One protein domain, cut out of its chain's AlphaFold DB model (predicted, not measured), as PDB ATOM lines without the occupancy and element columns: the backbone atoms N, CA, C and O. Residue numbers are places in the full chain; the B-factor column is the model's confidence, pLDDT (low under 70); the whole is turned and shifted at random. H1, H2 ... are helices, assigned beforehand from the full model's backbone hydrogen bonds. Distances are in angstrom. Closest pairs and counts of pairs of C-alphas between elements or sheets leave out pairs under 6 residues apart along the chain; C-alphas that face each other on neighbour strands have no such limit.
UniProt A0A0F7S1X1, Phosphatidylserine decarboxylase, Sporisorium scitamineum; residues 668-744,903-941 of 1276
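AT A GLANCE: This is residues 668 to 744 and 903 to 941 of the 1276 residues of the protein "Phosphatidylserine decarboxylase" of Sporisorium scitamineum (UniProt A0A0F7S1X1). Short helices cross steeply in a flat body: H1 to H4 form the larger part, H6 with the loop of residues 903 to 921 another side, and H5 lies off by itself. The printed part has 116 residues with six named helices, H1 to H6 in chain order, and no named strand: all helix. It is compact, radius of gyration of the C-alphas 14.1 A, spanning 39 by 37 by 18 A.

IN THESE COORDINATES: H1, residues 668 to 676, begins at C-alpha 668 (-11.853, -42.800, -10.399). H2 is 686 to 694, H3 702 to 710, H4 723 to 735, 18.0 A long, H5 738 to 744. H6, 922 to 933, 16.5 A, ends at C-alpha 933 (-10.426, -49.609, -12.540).

HOW THE PARTS SIT: H1, the hub, touches H2 at a steep tilt of 60 degrees; closest C-alphas Phe 676 and Glu 688, 5.5 A. H4 touches H1 with residues 723 to 727 alone; closest C-alphas Phe 723 and Arg 670, 6.2 A. With 3 pairs of C-alphas within 8 A each, H1 and H6 only just touch, closest Phe 668 and Ala 930, 5.2 A, and so do H2 and H3, closest Arg 686 and Leu 705, 7.6 A. H5 touches no helix. Every O i to N i+4 pair is within hydrogen-bond range in H2, H4, H5 and H6; H1 and H3 have 3 of 5.

THE WHOLE: Residues 745 to 902 are cut out; C-alphas 744 and 903 are 14.2 A apart. The H3 to H4 link is long. Fourteen residues have pLDDT under 70, among them 738 to 744.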
ATOM      1  N   PHE A 668     -11.673 -41.933 -11.566       87.81
ATOM      2  CA  PHE A 668     -11.853 -42.800 -10.399       87.81
ATOM      3  C   PHE A 668     -12.657 -42.101  -9.298       87.81
ATOM      4  O   PHE A 668     -13.622 -42.680  -8.812       87.81
ATOM      5  N   TRP A 669     -12.320 -40.851  -8.977       88.44
ATOM      6  CA  TRP A 669     -13.066 -40.037  -8.021       88.44
ATOM      7  C   TRP A 669     -14.512 -39.807  -8.461       88.44
ATOM      8  O   TRP A 669     -15.412 -40.072  -7.677       88.44
ATOM      9  N   ARG A 670     -14.757 -39.424  -9.724       87.88
ATOM     10  CA  ARG A 670     -16.123 -39.232 -10.247       87.88
ATOM     11  C   ARG A 670     -16.952 -40.524 -10.218       87.88
ATOM     12  O   ARG A 670     -18.120 -40.488  -9.859       87.88
ATOM     13  N   GLN A 671     -16.345 -41.664 -10.559       84.06
ATOM     14  CA  GLN A 671     -17.022 -42.968 -10.538       84.06
ATOM     15  C   GLN A 671     -17.326 -43.452  -9.116       84.06
ATOM     16  O   GLN A 671     -18.316 -44.151  -8.924       84.06
ATOM     17  N   LEU A 672     -16.475 -43.102  -8.146       81.38
ATOM     18  CA  LEU A 672     -16.681 -43.411  -6.734       81.38
ATOM     19  C   LEU A 672     -17.736 -42.478  -6.117       81.38
ATOM     20  O   LEU A 672     -18.621 -42.966  -5.431       81.38
ATOM     21  N   ALA A 673     -17.707 -41.178  -6.428       83.38
ATOM     22  CA  ALA A 673     -18.728 -40.215  -6.009       83.38
ATOM     23  C   ALA A 673     -20.134 -40.661  -6.441       83.38
ATOM     24  O   ALA A 673     -21.022 -40.764  -5.606       83.38
ATOM     25  N   GLN A 674     -20.293 -41.086  -7.699       83.12
ATOM     26  CA  GLN A 674     -21.548 -41.625  -8.246       83.12
ATOM     27  C   GLN A 674     -22.067 -42.913  -7.551       83.12
ATOM     28  O   GLN A 674     -23.147 -43.389  -7.872       83.12
ATOM     29  N   GLN A 675     -21.311 -43.528  -6.634       75.88
ATOM     30  CA  GLN A 675     -21.770 -44.683  -5.838       75.88
ATOM     31  C   GLN A 675     -22.201 -44.307  -4.419       75.88
ATOM     32  O   GLN A 675     -22.778 -45.141  -3.722       75.88
ATOM     33  N   PHE A 676     -21.854 -43.096  -3.984       72.88
ATOM     34  CA  PHE A 676     -22.175 -42.554  -2.668       72.88
ATOM     35  C   PHE A 676     -23.137 -41.363  -2.751       72.88
ATOM     36  O   PHE A 676     -23.721 -41.033  -1.734       72.88
ATOM     37  N   ASP A 677     -23.354 -40.787  -3.938       76.19
ATOM     38  CA  ASP A 677     -24.565 -40.049  -4.314       76.19
ATOM     39  C   ASP A 677     -25.768 -41.001  -4.195       76.19
ATOM     40  O   ASP A 677     -25.929 -41.921  -5.002       76.19
ATOM     41  N   THR A 678     -26.560 -40.853  -3.129       61.09
ATOM     42  CA  THR A 678     -27.694 -41.751  -2.839       61.09
ATOM     43  C   THR A 678     -29.031 -41.276  -3.412       61.09
ATOM     44  O   THR A 678     -30.033 -41.987  -3.294       61.09
ATOM     45  N   ASN A 679     -29.058 -40.093  -4.031       71.75
ATOM     46  CA  ASN A 679     -30.259 -39.404  -4.507       71.75
ATOM     47  C   ASN A 679     -30.222 -39.054  -6.014       71.75
ATOM     48  O   ASN A 679     -31.138 -38.376  -6.486       71.75
ATOM     49  N   ASP A 680     -29.218 -39.540  -6.758       71.81
ATOM     50  CA  ASP A 680     -28.934 -39.230  -8.173       71.81
ATOM     51  C   ASP A 680     -28.795 -37.708  -8.433       71.81
ATOM     52  O   ASP A 680     -29.152 -37.189  -9.497       71.81
ATOM     53  N   SER A 681     -28.283 -36.969  -7.444       76.94
ATOM     54  CA  SER A 681     -28.187 -35.501  -7.453       76.94
ATOM     55  C   SER A 681     -27.031 -34.951  -8.291       76.94
ATOM     56  O   SER A 681     -27.076 -33.798  -8.730       76.94
ATOM     57  N   SER A 682     -25.989 -35.753  -8.539       78.75
ATOM     58  CA  SER A 682     -24.652 -35.341  -9.009       78.75
ATOM     59  C   SER A 682     -23.865 -34.422  -8.054       78.75
ATOM     60  O   SER A 682     -22.815 -33.863  -8.410       78.75
ATOM     61  N   THR A 683     -24.344 -34.314  -6.816       85.25
ATOM     62  CA  THR A 683     -23.696 -33.675  -5.671       85.25
ATOM     63  C   THR A 683     -23.396 -34.716  -4.580       85.25
ATOM     64  O   THR A 683     -23.669 -35.906  -4.727       85.25
ATOM     65  N   LEU A 684     -22.706 -34.300  -3.519       78.19
ATOM     66  CA  LEU A 684     -22.422 -35.099  -2.331       78.19
ATOM     67  C   LEU A 684     -22.622 -34.242  -1.085       78.19
ATOM     68  O   LEU A 684     -21.994 -33.186  -0.932       78.19
ATOM     69  N   SER A 685     -23.424 -34.747  -0.152       83.31
ATOM     70  CA  SER A 685     -23.456 -34.235   1.214       83.31
ATOM     71  C   SER A 685     -22.149 -34.547   1.956       83.31
ATOM     72  O   SER A 685     -21.394 -35.466   1.608       83.31
ATOM     73  N   ARG A 686     -21.884 -33.833   3.060       82.44
ATOM     74  CA  ARG A 686     -20.714 -34.100   3.918       82.44
ATOM     75  C   ARG A 686     -20.677 -35.543   4.445       82.44
ATOM     76  O   ARG A 686     -19.594 -36.104   4.609       82.44
ATOM     77  N   LEU A 687     -21.840 -36.155   4.686       73.12
ATOM     78  CA  LEU A 687     -21.950 -37.525   5.194       73.12
ATOM     79  C   LEU A 687     -21.629 -38.575   4.118       73.12
ATOM     80  O   LEU A 687     -20.938 -39.556   4.406       73.12
ATOM     81  N   GLU A 688     -22.081 -38.365   2.883       75.44
ATOM     82  CA  GLU A 688     -21.771 -39.244   1.750       75.44
ATOM     83  C   GLU A 688     -20.291 -39.139   1.367       75.44
ATOM     84  O   GLU A 688     -19.626 -40.161   1.201       75.44
ATOM     85  N   LEU A 689     -19.731 -37.923   1.350       79.81
ATOM     86  CA  LEU A 689     -18.299 -37.680   1.148       79.81
ATOM     87  C   LEU A 689     -17.434 -38.361   2.225       79.81
ATOM     88  O   LEU A 689     -16.441 -39.013   1.894       79.81
ATOM     89  N   ALA A 690     -17.812 -38.260   3.504       73.69
ATOM     90  CA  ALA A 690     -17.127 -38.970   4.586       73.69
ATOM     91  C   ALA A 690     -17.206 -40.496   4.394       73.69
ATOM     92  O   ALA A 690     -16.177 -41.173   4.392       73.69
ATOM     93  N   SER A 691     -18.403 -41.029   4.125       71.12
ATOM     94  CA  SER A 691     -18.642 -42.464   3.897       71.12
ATOM     95  C   SER A 691     -17.854 -43.014   2.699       71.12
ATOM     96  O   SER A 691     -17.275 -44.104   2.765       71.12
ATOM     97  N   MET A 692     -17.773 -42.236   1.614       82.19
ATOM     98  CA  MET A 692     -16.986 -42.547   0.422       82.19
ATOM     99  C   MET A 692     -15.500 -42.702   0.764       82.19
ATOM    100  O   MET A 692     -14.844 -43.646   0.314       82.19
ATOM    101  N   LEU A 693     -14.962 -41.793   1.576       80.50
ATOM    102  CA  LEU A 693     -13.550 -41.766   1.951       80.50
ATOM    103  C   LEU A 693     -13.207 -42.824   3.013       80.50
ATOM    104  O   LEU A 693     -12.151 -43.460   2.925       80.50
ATOM    105  N   ASP A 694     -14.111 -43.111   3.947       71.75
ATOM    106  CA  ASP A 694     -13.974 -44.214   4.905       71.75
ATOM    107  C   ASP A 694     -13.901 -45.580   4.204       71.75
ATOM    108  O   ASP A 694     -13.114 -46.442   4.610       71.75
ATOM    109  N   SER A 695     -14.597 -45.761   3.072       71.88
ATOM    110  CA  SER A 695     -14.478 -46.973   2.239       71.88
ATOM    111  C   SER A 695     -13.051 -47.219   1.702       71.88
ATOM    112  O   SER A 695     -12.659 -48.360   1.437       71.88
ATOM    113  N   LEU A 696     -12.234 -46.162   1.594       77.75
ATOM    114  CA  LEU A 696     -10.821 -46.211   1.199       77.75
ATOM    115  C   LEU A 696      -9.854 -46.260   2.402       77.75
ATOM    116  O   LEU A 696      -8.625 -46.286   2.225       77.75
ATOM    117  N   GLY A 697     -10.390 -46.285   3.625       71.19
ATOM    118  CA  GLY A 697      -9.633 -46.164   4.864       71.19
ATOM    119  C   GLY A 697      -8.995 -44.785   5.017       71.19
ATOM    120  O   GLY A 697      -7.806 -44.705   5.329       71.19
ATOM    121  N   SER A 698      -9.739 -43.720   4.722       80.88
ATOM    122  CA  SER A 698      -9.338 -42.344   5.024       80.88
ATOM    123  C   SER A 698      -8.994 -42.161   6.508       80.88
ATOM    124  O   SER A 698      -9.423 -42.915   7.379       80.88
ATOM    125  N   THR A 699      -8.168 -41.158   6.790       80.44
ATOM    126  CA  THR A 699      -7.916 -40.631   8.135       80.44
ATOM    127  C   THR A 699      -7.840 -39.099   8.096       80.44
ATOM    128  O   THR A 699      -6.996 -38.510   8.774       80.44
ATOM    129  N   LEU A 700      -8.633 -38.459   7.230       79.06
ATOM    130  CA  LEU A 700      -8.866 -37.013   7.270       79.06
ATOM    131  C   LEU A 700      -9.722 -36.670   8.499       79.06
ATOM    132  O   LEU A 700     -10.638 -37.417   8.838       79.06
ATOM    133  N   SER A 701      -9.432 -35.559   9.173       79.25
ATOM    134  CA  SER A 701     -10.291 -35.056  10.250       79.25
ATOM    135  C   SER A 701     -11.510 -34.323   9.685       79.25
ATOM    136  O   SER A 701     -11.499 -33.875   8.537       79.25
ATOM    137  N   THR A 702     -12.556 -34.155  10.506       76.56
ATOM    138  CA  THR A 702     -13.745 -33.369  10.130       76.56
ATOM    139  C   THR A 702     -13.345 -31.990   9.627       76.56
ATOM    140  O   THR A 702     -13.707 -31.647   8.516       76.56
ATOM    141  N   LYS A 703     -12.461 -31.283  10.344       82.25
ATOM    142  CA  LYS A 703     -11.935 -29.962   9.953       82.25
ATOM    143  C   LYS A 703     -11.328 -29.937   8.544       82.25
ATOM    144  O   LYS A 703     -11.445 -28.926   7.858       82.25
ATOM    145  N   THR A 704     -10.688 -31.024   8.110       84.75
ATOM    146  CA  THR A 704     -10.145 -31.140   6.749       84.75
ATOM    147  C   THR A 704     -11.258 -31.369   5.717       84.75
ATOM    148  O   THR A 704     -11.225 -30.750   4.659       84.75
ATOM    149  N   LEU A 705     -12.277 -32.179   6.027       82.12
ATOM    150  CA  LEU A 705     -13.460 -32.345   5.165       82.12
ATOM    151  C   LEU A 705     -14.303 -31.063   5.079       82.12
ATOM    152  O   LEU A 705     -14.662 -30.644   3.984       82.12
ATOM    153  N   ASP A 706     -14.551 -30.405   6.212       85.56
ATOM    154  CA  ASP A 706     -15.263 -29.128   6.321       85.56
ATOM    155  C   ASP A 706     -14.562 -28.053   5.464       85.56
ATOM    156  O   ASP A 706     -15.216 -27.254   4.792       85.56
ATOM    157  N   SER A 707     -13.221 -28.081   5.400       88.12
ATOM    158  CA  SER A 707     -12.452 -27.152   4.563       88.12
ATOM    159  C   SER A 707     -12.728 -27.289   3.060       88.12
ATOM    160  O   SER A 707     -12.625 -26.290   2.357       88.12
ATOM    161  N   PHE A 708     -13.159 -28.455   2.558       89.31
ATOM    162  CA  PHE A 708     -13.495 -28.628   1.135       89.31
ATOM    163  C   PHE A 708     -14.767 -27.866   0.723       89.31
ATOM    164  O   PHE A 708     -14.890 -27.481  -0.436       89.31
ATOM    165  N   PHE A 709     -15.693 -27.623   1.657       89.38
ATOM    166  CA  PHE A 709     -16.878 -26.785   1.436       89.38
ATOM    167  C   PHE A 709     -16.504 -25.301   1.567       89.38
ATOM    168  O   PHE A 709     -16.848 -24.485   0.714       89.38
ATOM    169  N   LEU A 710     -15.713 -24.957   2.589       87.50
ATOM    170  CA  LEU A 710     -15.279 -23.578   2.840       87.50
ATOM    171  C   LEU A 710     -14.350 -23.026   1.741       87.50
ATOM    172  O   LEU A 710     -14.451 -21.848   1.415       87.50
ATOM    173  N   GLU A 711     -13.498 -23.855   1.121       84.31
ATOM    174  CA  GLU A 711     -12.656 -23.468  -0.030       84.31
ATOM    175  C   GLU A 711     -13.485 -23.072  -1.279       84.31
ATOM    176  O   GLU A 711     -12.949 -22.421  -2.176       84.31
ATOM    177  N   VAL A 712     -14.789 -23.394  -1.322       86.31
ATOM    178  CA  VAL A 712     -15.745 -22.972  -2.370       86.31
ATOM    179  C   VAL A 712     -16.908 -22.114  -1.833       86.31
ATOM    180  O   VAL A 712     -17.931 -21.973  -2.500       86.31
ATOM    181  N   ASN A 713     -16.753 -21.504  -0.649       88.00
ATOM    182  CA  ASN A 713     -17.757 -20.663   0.029       88.00
ATOM    183  C   ASN A 713     -19.109 -21.358   0.333       88.00
ATOM    184  O   ASN A 713     -20.149 -20.700   0.334       88.00
ATOM    185  N   LYS A 714     -19.099 -22.666   0.621       88.75
ATOM    186  CA  LYS A 714     -20.274 -23.469   1.012       88.75
ATOM    187  C   LYS A 714     -20.273 -23.828   2.503       88.75
ATOM    188  O   LYS A 714     -19.207 -23.994   3.101       88.75
ATOM    189  N   ASN A 715     -21.455 -23.989   3.100       85.94
ATOM    190  CA  ASN A 715     -21.646 -24.424   4.485       85.94
ATOM    191  C   ASN A 715     -21.579 -25.969   4.607       85.94
ATOM    192  O   ASN A 715     -22.452 -26.641   4.060       85.94
ATOM    193  N   PRO A 716     -20.629 -26.558   5.370       77.88
ATOM    194  CA  PRO A 716     -20.500 -28.014   5.531       77.88
ATOM    195  C   PRO A 716     -21.717 -28.760   6.116       77.88
ATOM    196  O   PRO A 716     -21.729 -29.993   6.086       77.88
ATOM    197  N   GLU A 717     -22.688 -28.057   6.712       73.12
ATOM    198  CA  GLU A 717     -23.881 -28.671   7.327       73.12
ATOM    199  C   GLU A 717     -25.186 -28.452   6.540       73.12
ATOM    200  O   GLU A 717     -26.177 -29.113   6.843       73.12
ATOM    201  N   GLU A 718     -25.191 -27.580   5.522       73.56
ATOM    202  CA  GLU A 718     -26.399 -27.209   4.756       73.56
ATOM    203  C   GLU A 718     -26.233 -27.332   3.229       73.56
ATOM    204  O   GLU A 718     -27.206 -27.639   2.544       73.56
ATOM    205  N   ASP A 719     -25.026 -27.119   2.695       85.19
ATOM    206  CA  ASP A 719     -24.736 -27.171   1.258       85.19
ATOM    207  C   ASP A 719     -24.122 -28.515   0.831       85.19
ATOM    208  O   ASP A 719     -23.451 -29.203   1.604       85.19
ATOM    209  N   GLU A 720     -24.258 -28.847  -0.456       85.56
ATOM    210  CA  GLU A 720     -23.635 -30.026  -1.068       85.56
ATOM    211  C   GLU A 720     -22.522 -29.642  -2.064       85.56
ATOM    212  O   GLU A 720     -22.587 -28.627  -2.773       85.56
ATOM    213  N   LEU A 721     -21.483 -30.477  -2.156       86.94
ATOM    214  CA  LEU A 721     -20.411 -30.326  -3.144       86.94
ATOM    215  C   LEU A 721     -20.779 -31.054  -4.435       86.94
ATOM    216  O   LEU A 721     -21.113 -32.232  -4.415       86.94
ATOM    217  N   THR A 722     -20.644 -30.398  -5.584       91.06
ATOM    218  CA  THR A 722     -20.709 -31.085  -6.881       91.06
ATOM    219  C   THR A 722     -19.569 -32.091  -7.002       91.06
ATOM    220  O   THR A 722     -18.509 -31.953  -6.374       91.06
ATOM    221  N   PHE A 723     -19.733 -33.090  -7.872       88.06
ATOM    222  CA  PHE A 723     -18.629 -33.996  -8.197       88.06
ATOM    223  C   PHE A 723     -17.379 -33.241  -8.685       88.06
ATOM    224  O   PHE A 723     -16.266 -33.669  -8.405       88.06
ATOM    225  N   GLU A 724     -17.536 -32.120  -9.394       88.06
ATOM    226  CA  GLU A 724     -16.416 -31.350  -9.953       88.06
ATOM    227  C   GLU A 724     -15.611 -30.647  -8.844       88.06
ATOM    228  O   GLU A 724     -14.396 -30.833  -8.768       88.06
ATOM    229  N   GLU A 725     -16.283 -29.936  -7.928       89.62
ATOM    230  CA  GLU A 725     -15.661 -29.317  -6.742       89.62
ATOM    231  C   GLU A 725     -14.993 -30.378  -5.847       89.62
ATOM    232  O   GLU A 725     -13.834 -30.230  -5.455       89.62
ATOM    233  N   THR A 726     -15.682 -31.501  -5.604       88.12
ATOM    234  CA  THR A 726     -15.156 -32.627  -4.813       88.12
ATOM    235  C   THR A 726     -13.863 -33.188  -5.412       88.12
ATOM    236  O   THR A 726     -12.900 -33.458  -4.693       88.12
ATOM    237  N   ILE A 727     -13.807 -33.357  -6.738       89.88
ATOM    238  CA  ILE A 727     -12.618 -33.867  -7.435       89.88
ATOM    239  C   ILE A 727     -11.449 -32.881  -7.331       89.88
ATOM    240  O   ILE A 727     -10.316 -33.325  -7.138       89.88
ATOM    241  N   VAL A 728     -11.703 -31.571  -7.431       89.69
ATOM    242  CA  VAL A 728     -10.670 -30.533  -7.264       89.69
ATOM    243  C   VAL A 728     -10.104 -30.562  -5.842       89.69
ATOM    244  O   VAL A 728      -8.886 -30.657  -5.686       89.69
ATOM    245  N   ALA A 729     -10.961 -30.569  -4.818       88.19
ATOM    246  CA  ALA A 729     -10.541 -30.607  -3.417       88.19
ATOM    247  C   ALA A 729      -9.744 -31.884  -3.075       88.19
ATOM    248  O   ALA A 729      -8.681 -31.818  -2.450       88.19
ATOM    249  N   LEU A 730     -10.193 -33.051  -3.556       89.56
ATOM    250  CA  LEU A 730      -9.484 -34.320  -3.363       89.56
ATOM    251  C   LEU A 730      -8.142 -34.364  -4.102       89.56
ATOM    252  O   LEU A 730      -7.150 -34.813  -3.529       89.56
ATOM    253  N   GLU A 731      -8.060 -33.890  -5.346       89.00
ATOM    254  CA  GLU A 731      -6.777 -33.809  -6.053       89.00
ATOM    255  C   GLU A 731      -5.815 -32.824  -5.378       89.00
ATOM    256  O   GLU A 731      -4.637 -33.151  -5.228       89.00
ATOM    257  N   ALA A 732      -6.302 -31.675  -4.899       86.50
ATOM    258  CA  ALA A 732      -5.503 -30.727  -4.131       86.50
ATOM    259  C   ALA A 732      -4.958 -31.369  -2.842       86.50
ATOM    260  O   ALA A 732      -3.748 -31.351  -2.611       86.50
ATOM    261  N   GLU A 733      -5.804 -32.014  -2.032       86.75
ATOM    262  CA  GLU A 733      -5.382 -32.689  -0.798       86.75
ATOM    263  C   GLU A 733      -4.401 -33.847  -1.062       86.75
ATOM    264  O   GLU A 733      -3.425 -34.015  -0.331       86.75
ATOM    265  N   VAL A 734      -4.572 -34.623  -2.134       85.50
ATOM    266  CA  VAL A 734      -3.622 -35.692  -2.508       85.50
ATOM    267  C   VAL A 734      -2.285 -35.125  -3.016       85.50
ATOM    268  O   VAL A 734      -1.252 -35.789  -2.886       85.50
ATOM    269  N   GLN A 735      -2.277 -33.906  -3.563       81.88
ATOM    270  CA  GLN A 735      -1.079 -33.218  -4.059       81.88
ATOM    271  C   GLN A 735      -0.358 -32.363  -2.997       81.88
ATOM    272  O   GLN A 735       0.831 -32.081  -3.176       81.88
ATOM    273  N   LYS A 736      -1.010 -31.986  -1.881       81.81
ATOM    274  CA  LYS A 736      -0.404 -31.182  -0.795       81.81
ATOM    275  C   LYS A 736       0.922 -31.811  -0.304       81.81
ATOM    276  O   LYS A 736       0.918 -32.943   0.192       81.81
ATOM    277  N   PRO A 737       2.066 -31.093  -0.394       74.38
ATOM    278  CA  PRO A 737       3.373 -31.598   0.023       74.38
ATOM    279  C   PRO A 737       3.386 -32.168   1.443       74.38
ATOM    280  O   PRO A 737       2.827 -31.589   2.374       74.38
ATOM    281  N   TRP A 738       4.085 -33.291   1.622       63.53
ATOM    282  CA  TRP A 738       4.031 -34.080   2.858       63.53
ATOM    283  C   TRP A 738       4.460 -33.275   4.115       63.53
ATOM    284  O   TRP A 738       3.917 -33.482   5.203       63.53
ATOM    285  N   ASP A 739       5.377 -32.308   3.962       61.44
ATOM    286  CA  ASP A 739       5.791 -31.363   5.008       61.44
ATOM    287  C   ASP A 739       4.648 -30.445   5.478       61.44
ATOM    288  O   ASP A 739       4.565 -30.129   6.667       61.44
ATOM    289  N   LEU A 740       3.742 -30.038   4.580       64.56
ATOM    290  CA  LEU A 740       2.558 -29.249   4.936       64.56
ATOM    291  C   LEU A 740       1.547 -30.104   5.701       64.56
ATOM    292  O   LEU A 740       1.063 -29.658   6.740       64.56
ATOM    293  N   LYS A 741       1.331 -31.365   5.298       65.56
ATOM    294  CA  LYS A 741       0.498 -32.310   6.068       65.56
ATOM    295  C   LYS A 741       1.035 -32.525   7.491       65.56
ATOM    296  O   LYS A 741       0.265 -32.535   8.449       65.56
ATOM    297  N   ARG A 742       2.364 -32.597   7.676       58.44
ATOM    298  CA  ARG A 742       2.987 -32.636   9.020       58.44
ATOM    299  C   ARG A 742       2.837 -31.315   9.795       58.44
ATOM    300  O   ARG A 742       2.808 -31.355  11.023       58.44
ATOM    301  N   LYS A 743       2.760 -30.155   9.133       57.06
ATOM    302  CA  LYS A 743       2.486 -28.865   9.799       57.06
ATOM    303  C   LYS A 743       1.022 -28.752  10.237       57.06
ATOM    304  O   LYS A 743       0.787 -28.403  11.389       57.06
ATOM    305  N   ALA A 744       0.066 -29.123   9.383       57.31
ATOM    306  CA  ALA A 744      -1.360 -29.155   9.720       57.31
ATOM    307  C   ALA A 744      -1.632 -30.069  10.929       57.31
ATOM    308  O   ALA A 744      -2.177 -29.617  11.935       57.31
ATOM    309  N   VAL A 903      -5.951 -39.199   2.750       84.06
ATOM    310  CA  VAL A 903      -7.147 -39.463   1.928       84.06
ATOM    311  C   VAL A 903      -7.369 -40.970   1.712       84.06
ATOM    312  O   VAL A 903      -8.479 -41.415   1.445       84.06
ATOM    313  N   VAL A 904      -6.309 -41.788   1.810       82.62
ATOM    314  CA  VAL A 904      -6.368 -43.241   1.561       82.62
ATOM    315  C   VAL A 904      -5.341 -44.025   2.392       82.62
ATOM    316  O   VAL A 904      -4.174 -43.630   2.500       82.62
ATOM    317  N   ARG A 905      -5.732 -45.192   2.934       81.88
ATOM    318  CA  ARG A 905      -4.839 -46.031   3.767       81.88
ATOM    319  C   ARG A 905      -4.989 -47.545   3.565       81.88
ATOM    320  O   ARG A 905      -4.935 -48.337   4.506       81.88
ATOM    321  N   LEU A 906      -5.078 -47.984   2.314       77.25
ATOM    322  CA  LEU A 906      -5.194 -49.408   1.980       77.25
ATOM    323  C   LEU A 906      -3.918 -50.220   2.293       77.25
ATOM    324  O   LEU A 906      -2.801 -49.853   1.921       77.25
ATOM    325  N   ALA A 907      -4.078 -51.394   2.913       78.12
ATOM    326  CA  ALA A 907      -2.982 -52.349   3.143       78.12
ATOM    327  C   ALA A 907      -2.621 -53.161   1.879       78.12
ATOM    328  O   ALA A 907      -1.454 -53.508   1.649       78.12
ATOM    329  N   SER A 908      -3.617 -53.442   1.039       81.25
ATOM    330  CA  SER A 908      -3.505 -54.137  -0.246       81.25
ATOM    331  C   SER A 908      -4.553 -53.616  -1.232       81.25
ATOM    332  O   SER A 908      -5.549 -53.024  -0.830       81.25
ATOM    333  N   CYS A 909      -4.331 -53.808  -2.534       80.88
ATOM    334  CA  CYS A 909      -5.292 -53.377  -3.551       80.88
ATOM    335  C   CYS A 909      -6.550 -54.274  -3.534       80.88
ATOM    336  O   CYS A 909      -6.408 -55.482  -3.742       80.88
ATOM    337  N   PRO A 910      -7.772 -53.744  -3.365       74.75
ATOM    338  CA  PRO A 910      -9.000 -54.543  -3.417       74.75
ATOM    339  C   PRO A 910      -9.271 -55.147  -4.807       74.75
ATOM    340  O   PRO A 910      -9.846 -56.231  -4.892       74.75
ATOM    341  N   LEU A 911      -8.798 -54.496  -5.881       77.81
ATOM    342  CA  LEU A 911      -9.021 -54.913  -7.273       77.81
ATOM    343  C   LEU A 911      -8.010 -55.957  -7.782       77.81
ATOM    344  O   LEU A 911      -8.392 -56.893  -8.479       77.81
ATOM    345  N   CYS A 912      -6.718 -55.817  -7.455       77.31
ATOM    346  CA  CYS A 912      -5.661 -56.721  -7.952       77.31
ATOM    347  C   CYS A 912      -4.886 -57.485  -6.861       77.31
ATOM    348  O   CYS A 912      -3.979 -58.260  -7.167       77.31
ATOM    349  N   HIS A 913      -5.218 -57.259  -5.587       79.69
ATOM    350  CA  HIS A 913      -4.606 -57.889  -4.409       79.69
ATOM    351  C   HIS A 913      -3.087 -57.680  -4.260       79.69
ATOM    352  O   HIS A 913      -2.419 -58.434  -3.551       79.69
ATOM    353  N   MET A 914      -2.528 -56.623  -4.869       73.06
ATOM    354  CA  MET A 914      -1.148 -56.180  -4.626       73.06
ATOM    355  C   MET A 914      -0.959 -55.834  -3.135       73.06
ATOM    356  O   MET A 914      -1.639 -54.932  -2.648       73.06
ATOM    357  N   PRO A 915      -0.062 -56.511  -2.393       69.38
ATOM    358  CA  PRO A 915       0.139 -56.265  -0.966       69.38
ATOM    359  C   PRO A 915       1.109 -55.103  -0.703       69.38
ATOM    360  O   PRO A 915       1.954 -54.787  -1.539       69.38
ATOM    361  N   ARG A 916       1.067 -54.556   0.522       68.19
ATOM    362  CA  ARG A 916       1.948 -53.479   1.028       68.19
ATOM    363  C   ARG A 916       1.715 -52.110   0.365       68.19
ATOM    364  O   ARG A 916       2.664 -51.340   0.227       68.19
ATOM    365  N   LEU A 917       0.471 -51.785  -0.001       73.50
ATOM    366  CA  LEU A 917       0.123 -50.436  -0.483       73.50
ATOM    367  C   LEU A 917       0.406 -49.354   0.568       73.50
ATOM    368  O   LEU A 917       0.922 -48.301   0.213       73.50
ATOM    369  N   SER A 918       0.233 -49.665   1.853       67.19
ATOM    370  CA  SER A 918       0.522 -48.791   3.004       67.19
ATOM    371  C   SER A 918       1.978 -48.306   3.143       67.19
ATOM    372  O   SER A 918       2.291 -47.571   4.076       67.19
ATOM    373  N   LYS A 919       2.883 -48.703   2.235       69.62
ATOM    374  CA  LYS A 919       4.263 -48.192   2.130       69.62
ATOM    375  C   LYS A 919       4.496 -47.222   0.964       69.62
ATOM    376  O   LYS A 919       5.634 -46.807   0.769       69.62
ATOM    377  N   LYS A 920       3.467 -46.904   0.177       75.12
ATOM    378  CA  LYS A 920       3.531 -45.952  -0.942       75.12
ATOM    379  C   LYS A 920       3.004 -44.563  -0.541       75.12
ATOM    380  O   LYS A 920       2.455 -44.401   0.553       75.12
ATOM    381  N   GLY A 921       3.165 -43.576  -1.425       78.81
ATOM    382  CA  GLY A 921       2.454 -42.300  -1.311       78.81
ATOM    383  C   GLY A 921       0.957 -42.467  -1.594       78.81
ATOM    384  O   GLY A 921       0.554 -43.402  -2.282       78.81
ATOM    385  N   GLU A 922       0.130 -41.554  -1.085       80.56
ATOM    386  CA  GLU A 922      -1.325 -41.547  -1.331       80.56
ATOM    387  C   GLU A 922      -1.618 -41.487  -2.840       80.56
ATOM    388  O   GLU A 922      -2.338 -42.330  -3.378       80.56
ATOM    389  N   MET A 923      -0.927 -40.578  -3.535       82.81
ATOM    390  CA  MET A 923      -0.934 -40.420  -4.990       82.81
ATOM    391  C   MET A 923      -0.659 -41.732  -5.751       82.81
ATOM    392  O   MET A 923      -1.364 -42.051  -6.711       82.81
ATOM    393  N   ASP A 924       0.314 -42.541  -5.308       80.62
ATOM    394  CA  ASP A 924       0.610 -43.848  -5.918       80.62
ATOM    395  C   ASP A 924      -0.523 -44.863  -5.701       80.62
ATOM    396  O   ASP A 924      -0.705 -45.774  -6.512       80.62
ATOM    397  N   ILE A 925      -1.228 -44.774  -4.567       83.44
ATOM    398  CA  ILE A 925      -2.320 -45.683  -4.208       83.44
ATOM    399  C   ILE A 925      -3.543 -45.366  -5.068       83.44
ATOM    400  O   ILE A 925      -4.056 -46.272  -5.721       83.44
ATOM    401  N   ILE A 926      -3.954 -44.098  -5.146       85.44
ATOM    402  CA  ILE A 926      -5.107 -43.666  -5.954       85.44
ATOM    403  C   ILE A 926      -4.827 -43.874  -7.445       85.44
ATOM    404  O   ILE A 926      -5.638 -44.480  -8.138       85.44
ATOM    405  N   THR A 927      -3.638 -43.503  -7.935       84.75
ATOM    406  CA  THR A 927      -3.236 -43.784  -9.326       84.75
ATOM    407  C   THR A 927      -3.253 -45.291  -9.623       84.75
ATOM    408  O   THR A 927      -3.664 -45.712 -10.703       84.75
ATOM    409  N   HIS A 928      -2.862 -46.138  -8.664       83.38
ATOM    410  CA  HIS A 928      -2.936 -47.589  -8.825       83.38
ATOM    411  C   HIS A 928      -4.379 -48.127  -8.835       83.38
ATOM    412  O   HIS A 928      -4.676 -48.999  -9.654       83.38
ATOM    413  N   LEU A 929      -5.268 -47.614  -7.977       82.81
ATOM    414  CA  LEU A 929      -6.699 -47.940  -7.994       82.81
ATOM    415  C   LEU A 929      -7.326 -47.541  -9.335       82.81
ATOM    416  O   LEU A 929      -7.922 -48.388  -9.995       82.81
ATOM    417  N   ALA A 930      -7.094 -46.305  -9.778       83.62
ATOM    418  CA  ALA A 930      -7.581 -45.770 -11.044       83.62
ATOM    419  C   ALA A 930      -7.095 -46.585 -12.255       83.62
ATOM    420  O   ALA A 930      -7.891 -46.945 -13.117       83.62
ATOM    421  N   VAL A 931      -5.814 -46.978 -12.304       82.75
ATOM    422  CA  VAL A 931      -5.300 -47.873 -13.359       82.75
ATOM    423  C   VAL A 931      -5.947 -49.264 -13.289       82.75
ATOM    424  O   VAL A 931      -6.268 -49.830 -14.332       82.75
ATOM    425  N   CYS A 932      -6.197 -49.818 -12.098       79.44
ATOM    426  CA  CYS A 932      -6.905 -51.097 -11.959       79.44
ATOM    427  C   CYS A 932      -8.396 -51.020 -12.337       79.44
ATOM    428  O   CYS A 932      -8.920 -52.001 -12.867       79.44
ATOM    429  N   ALA A 933      -9.055 -49.882 -12.109       80.25
ATOM    430  CA  ALA A 933     -10.426 -49.609 -12.540       80.25
ATOM    431  C   ALA A 933     -10.522 -49.288 -14.044       80.25
ATOM    432  O   ALA A 933     -11.515 -49.623 -14.677       80.25
ATOM    433  N   SER A 934      -9.466 -48.731 -14.654       77.56
ATOM    434  CA  SER A 934      -9.465 -48.269 -16.055       77.56
ATOM    435  C   SER A 934      -9.779 -49.327 -17.118       77.56
ATOM    436  O   SER A 934     -10.098 -48.979 -18.253       77.56
ATOM    437  N   GLN A 935      -9.705 -50.613 -16.762       71.06
ATOM    438  CA  GLN A 935     -10.085 -51.728 -17.630       71.06
ATOM    439  C   GLN A 935     -11.600 -51.985 -17.662       71.06
ATOM    440  O   GLN A 935     -12.081 -52.598 -18.611       71.06
ATOM    441  N   ASP A 936     -12.314 -51.609 -16.598       75.62
ATOM    442  CA  ASP A 936     -13.694 -51.999 -16.300       75.62
ATOM    443  C   ASP A 936     -14.184 -51.183 -15.086       75.62
ATOM    444  O   ASP A 936     -13.978 -51.569 -13.931       75.62
ATOM    445  N   TRP A 937     -14.768 -50.009 -15.343       77.56
ATOM    446  CA  TRP A 937     -15.094 -49.030 -14.295       77.56
ATOM    447  C   TRP A 937     -16.194 -49.503 -13.331       77.56
ATOM    448  O   TRP A 937     -16.176 -49.097 -12.174       77.56
ATOM    449  N   ARG A 938     -17.024 -50.476 -13.739       74.06
ATOM    450  CA  ARG A 938     -17.998 -51.185 -12.878       74.06
ATOM    451  C   ARG A 938     -17.346 -51.966 -11.727       74.06
ATOM    452  O   ARG A 938     -18.004 -52.497 -10.841       74.06
ATOM    453  N   ARG A 939     -16.014 -52.095 -11.723       69.62
ATOM    454  CA  ARG A 939     -15.281 -52.682 -10.589       69.62
ATOM    455  C   ARG A 939     -15.097 -51.713  -9.433       69.62
ATOM    456  O   ARG A 939     -14.805 -52.190  -8.337       69.62
ATOM    457  N   VAL A 940     -15.263 -50.405  -9.646       71.06
ATOM    458  CA  VAL A 940     -15.299 -49.431  -8.545       71.06
ATOM    459  C   VAL A 940     -16.488 -49.770  -7.634       71.06
ATOM    460  O   VAL A 940     -16.309 -49.853  -6.428       71.06
ATOM    461  N   ASP A 941     -17.625 -50.174  -8.210       62.75
ATOM    462  CA  ASP A 941     -18.849 -50.601  -7.510       62.75
ATOM    463  C   ASP A 941     -18.587 -51.767  -6.525       62.75
ATOM    464  O   ASP A 941     -19.239 -51.918  -5.494       62.75
TER     465      ASP A 941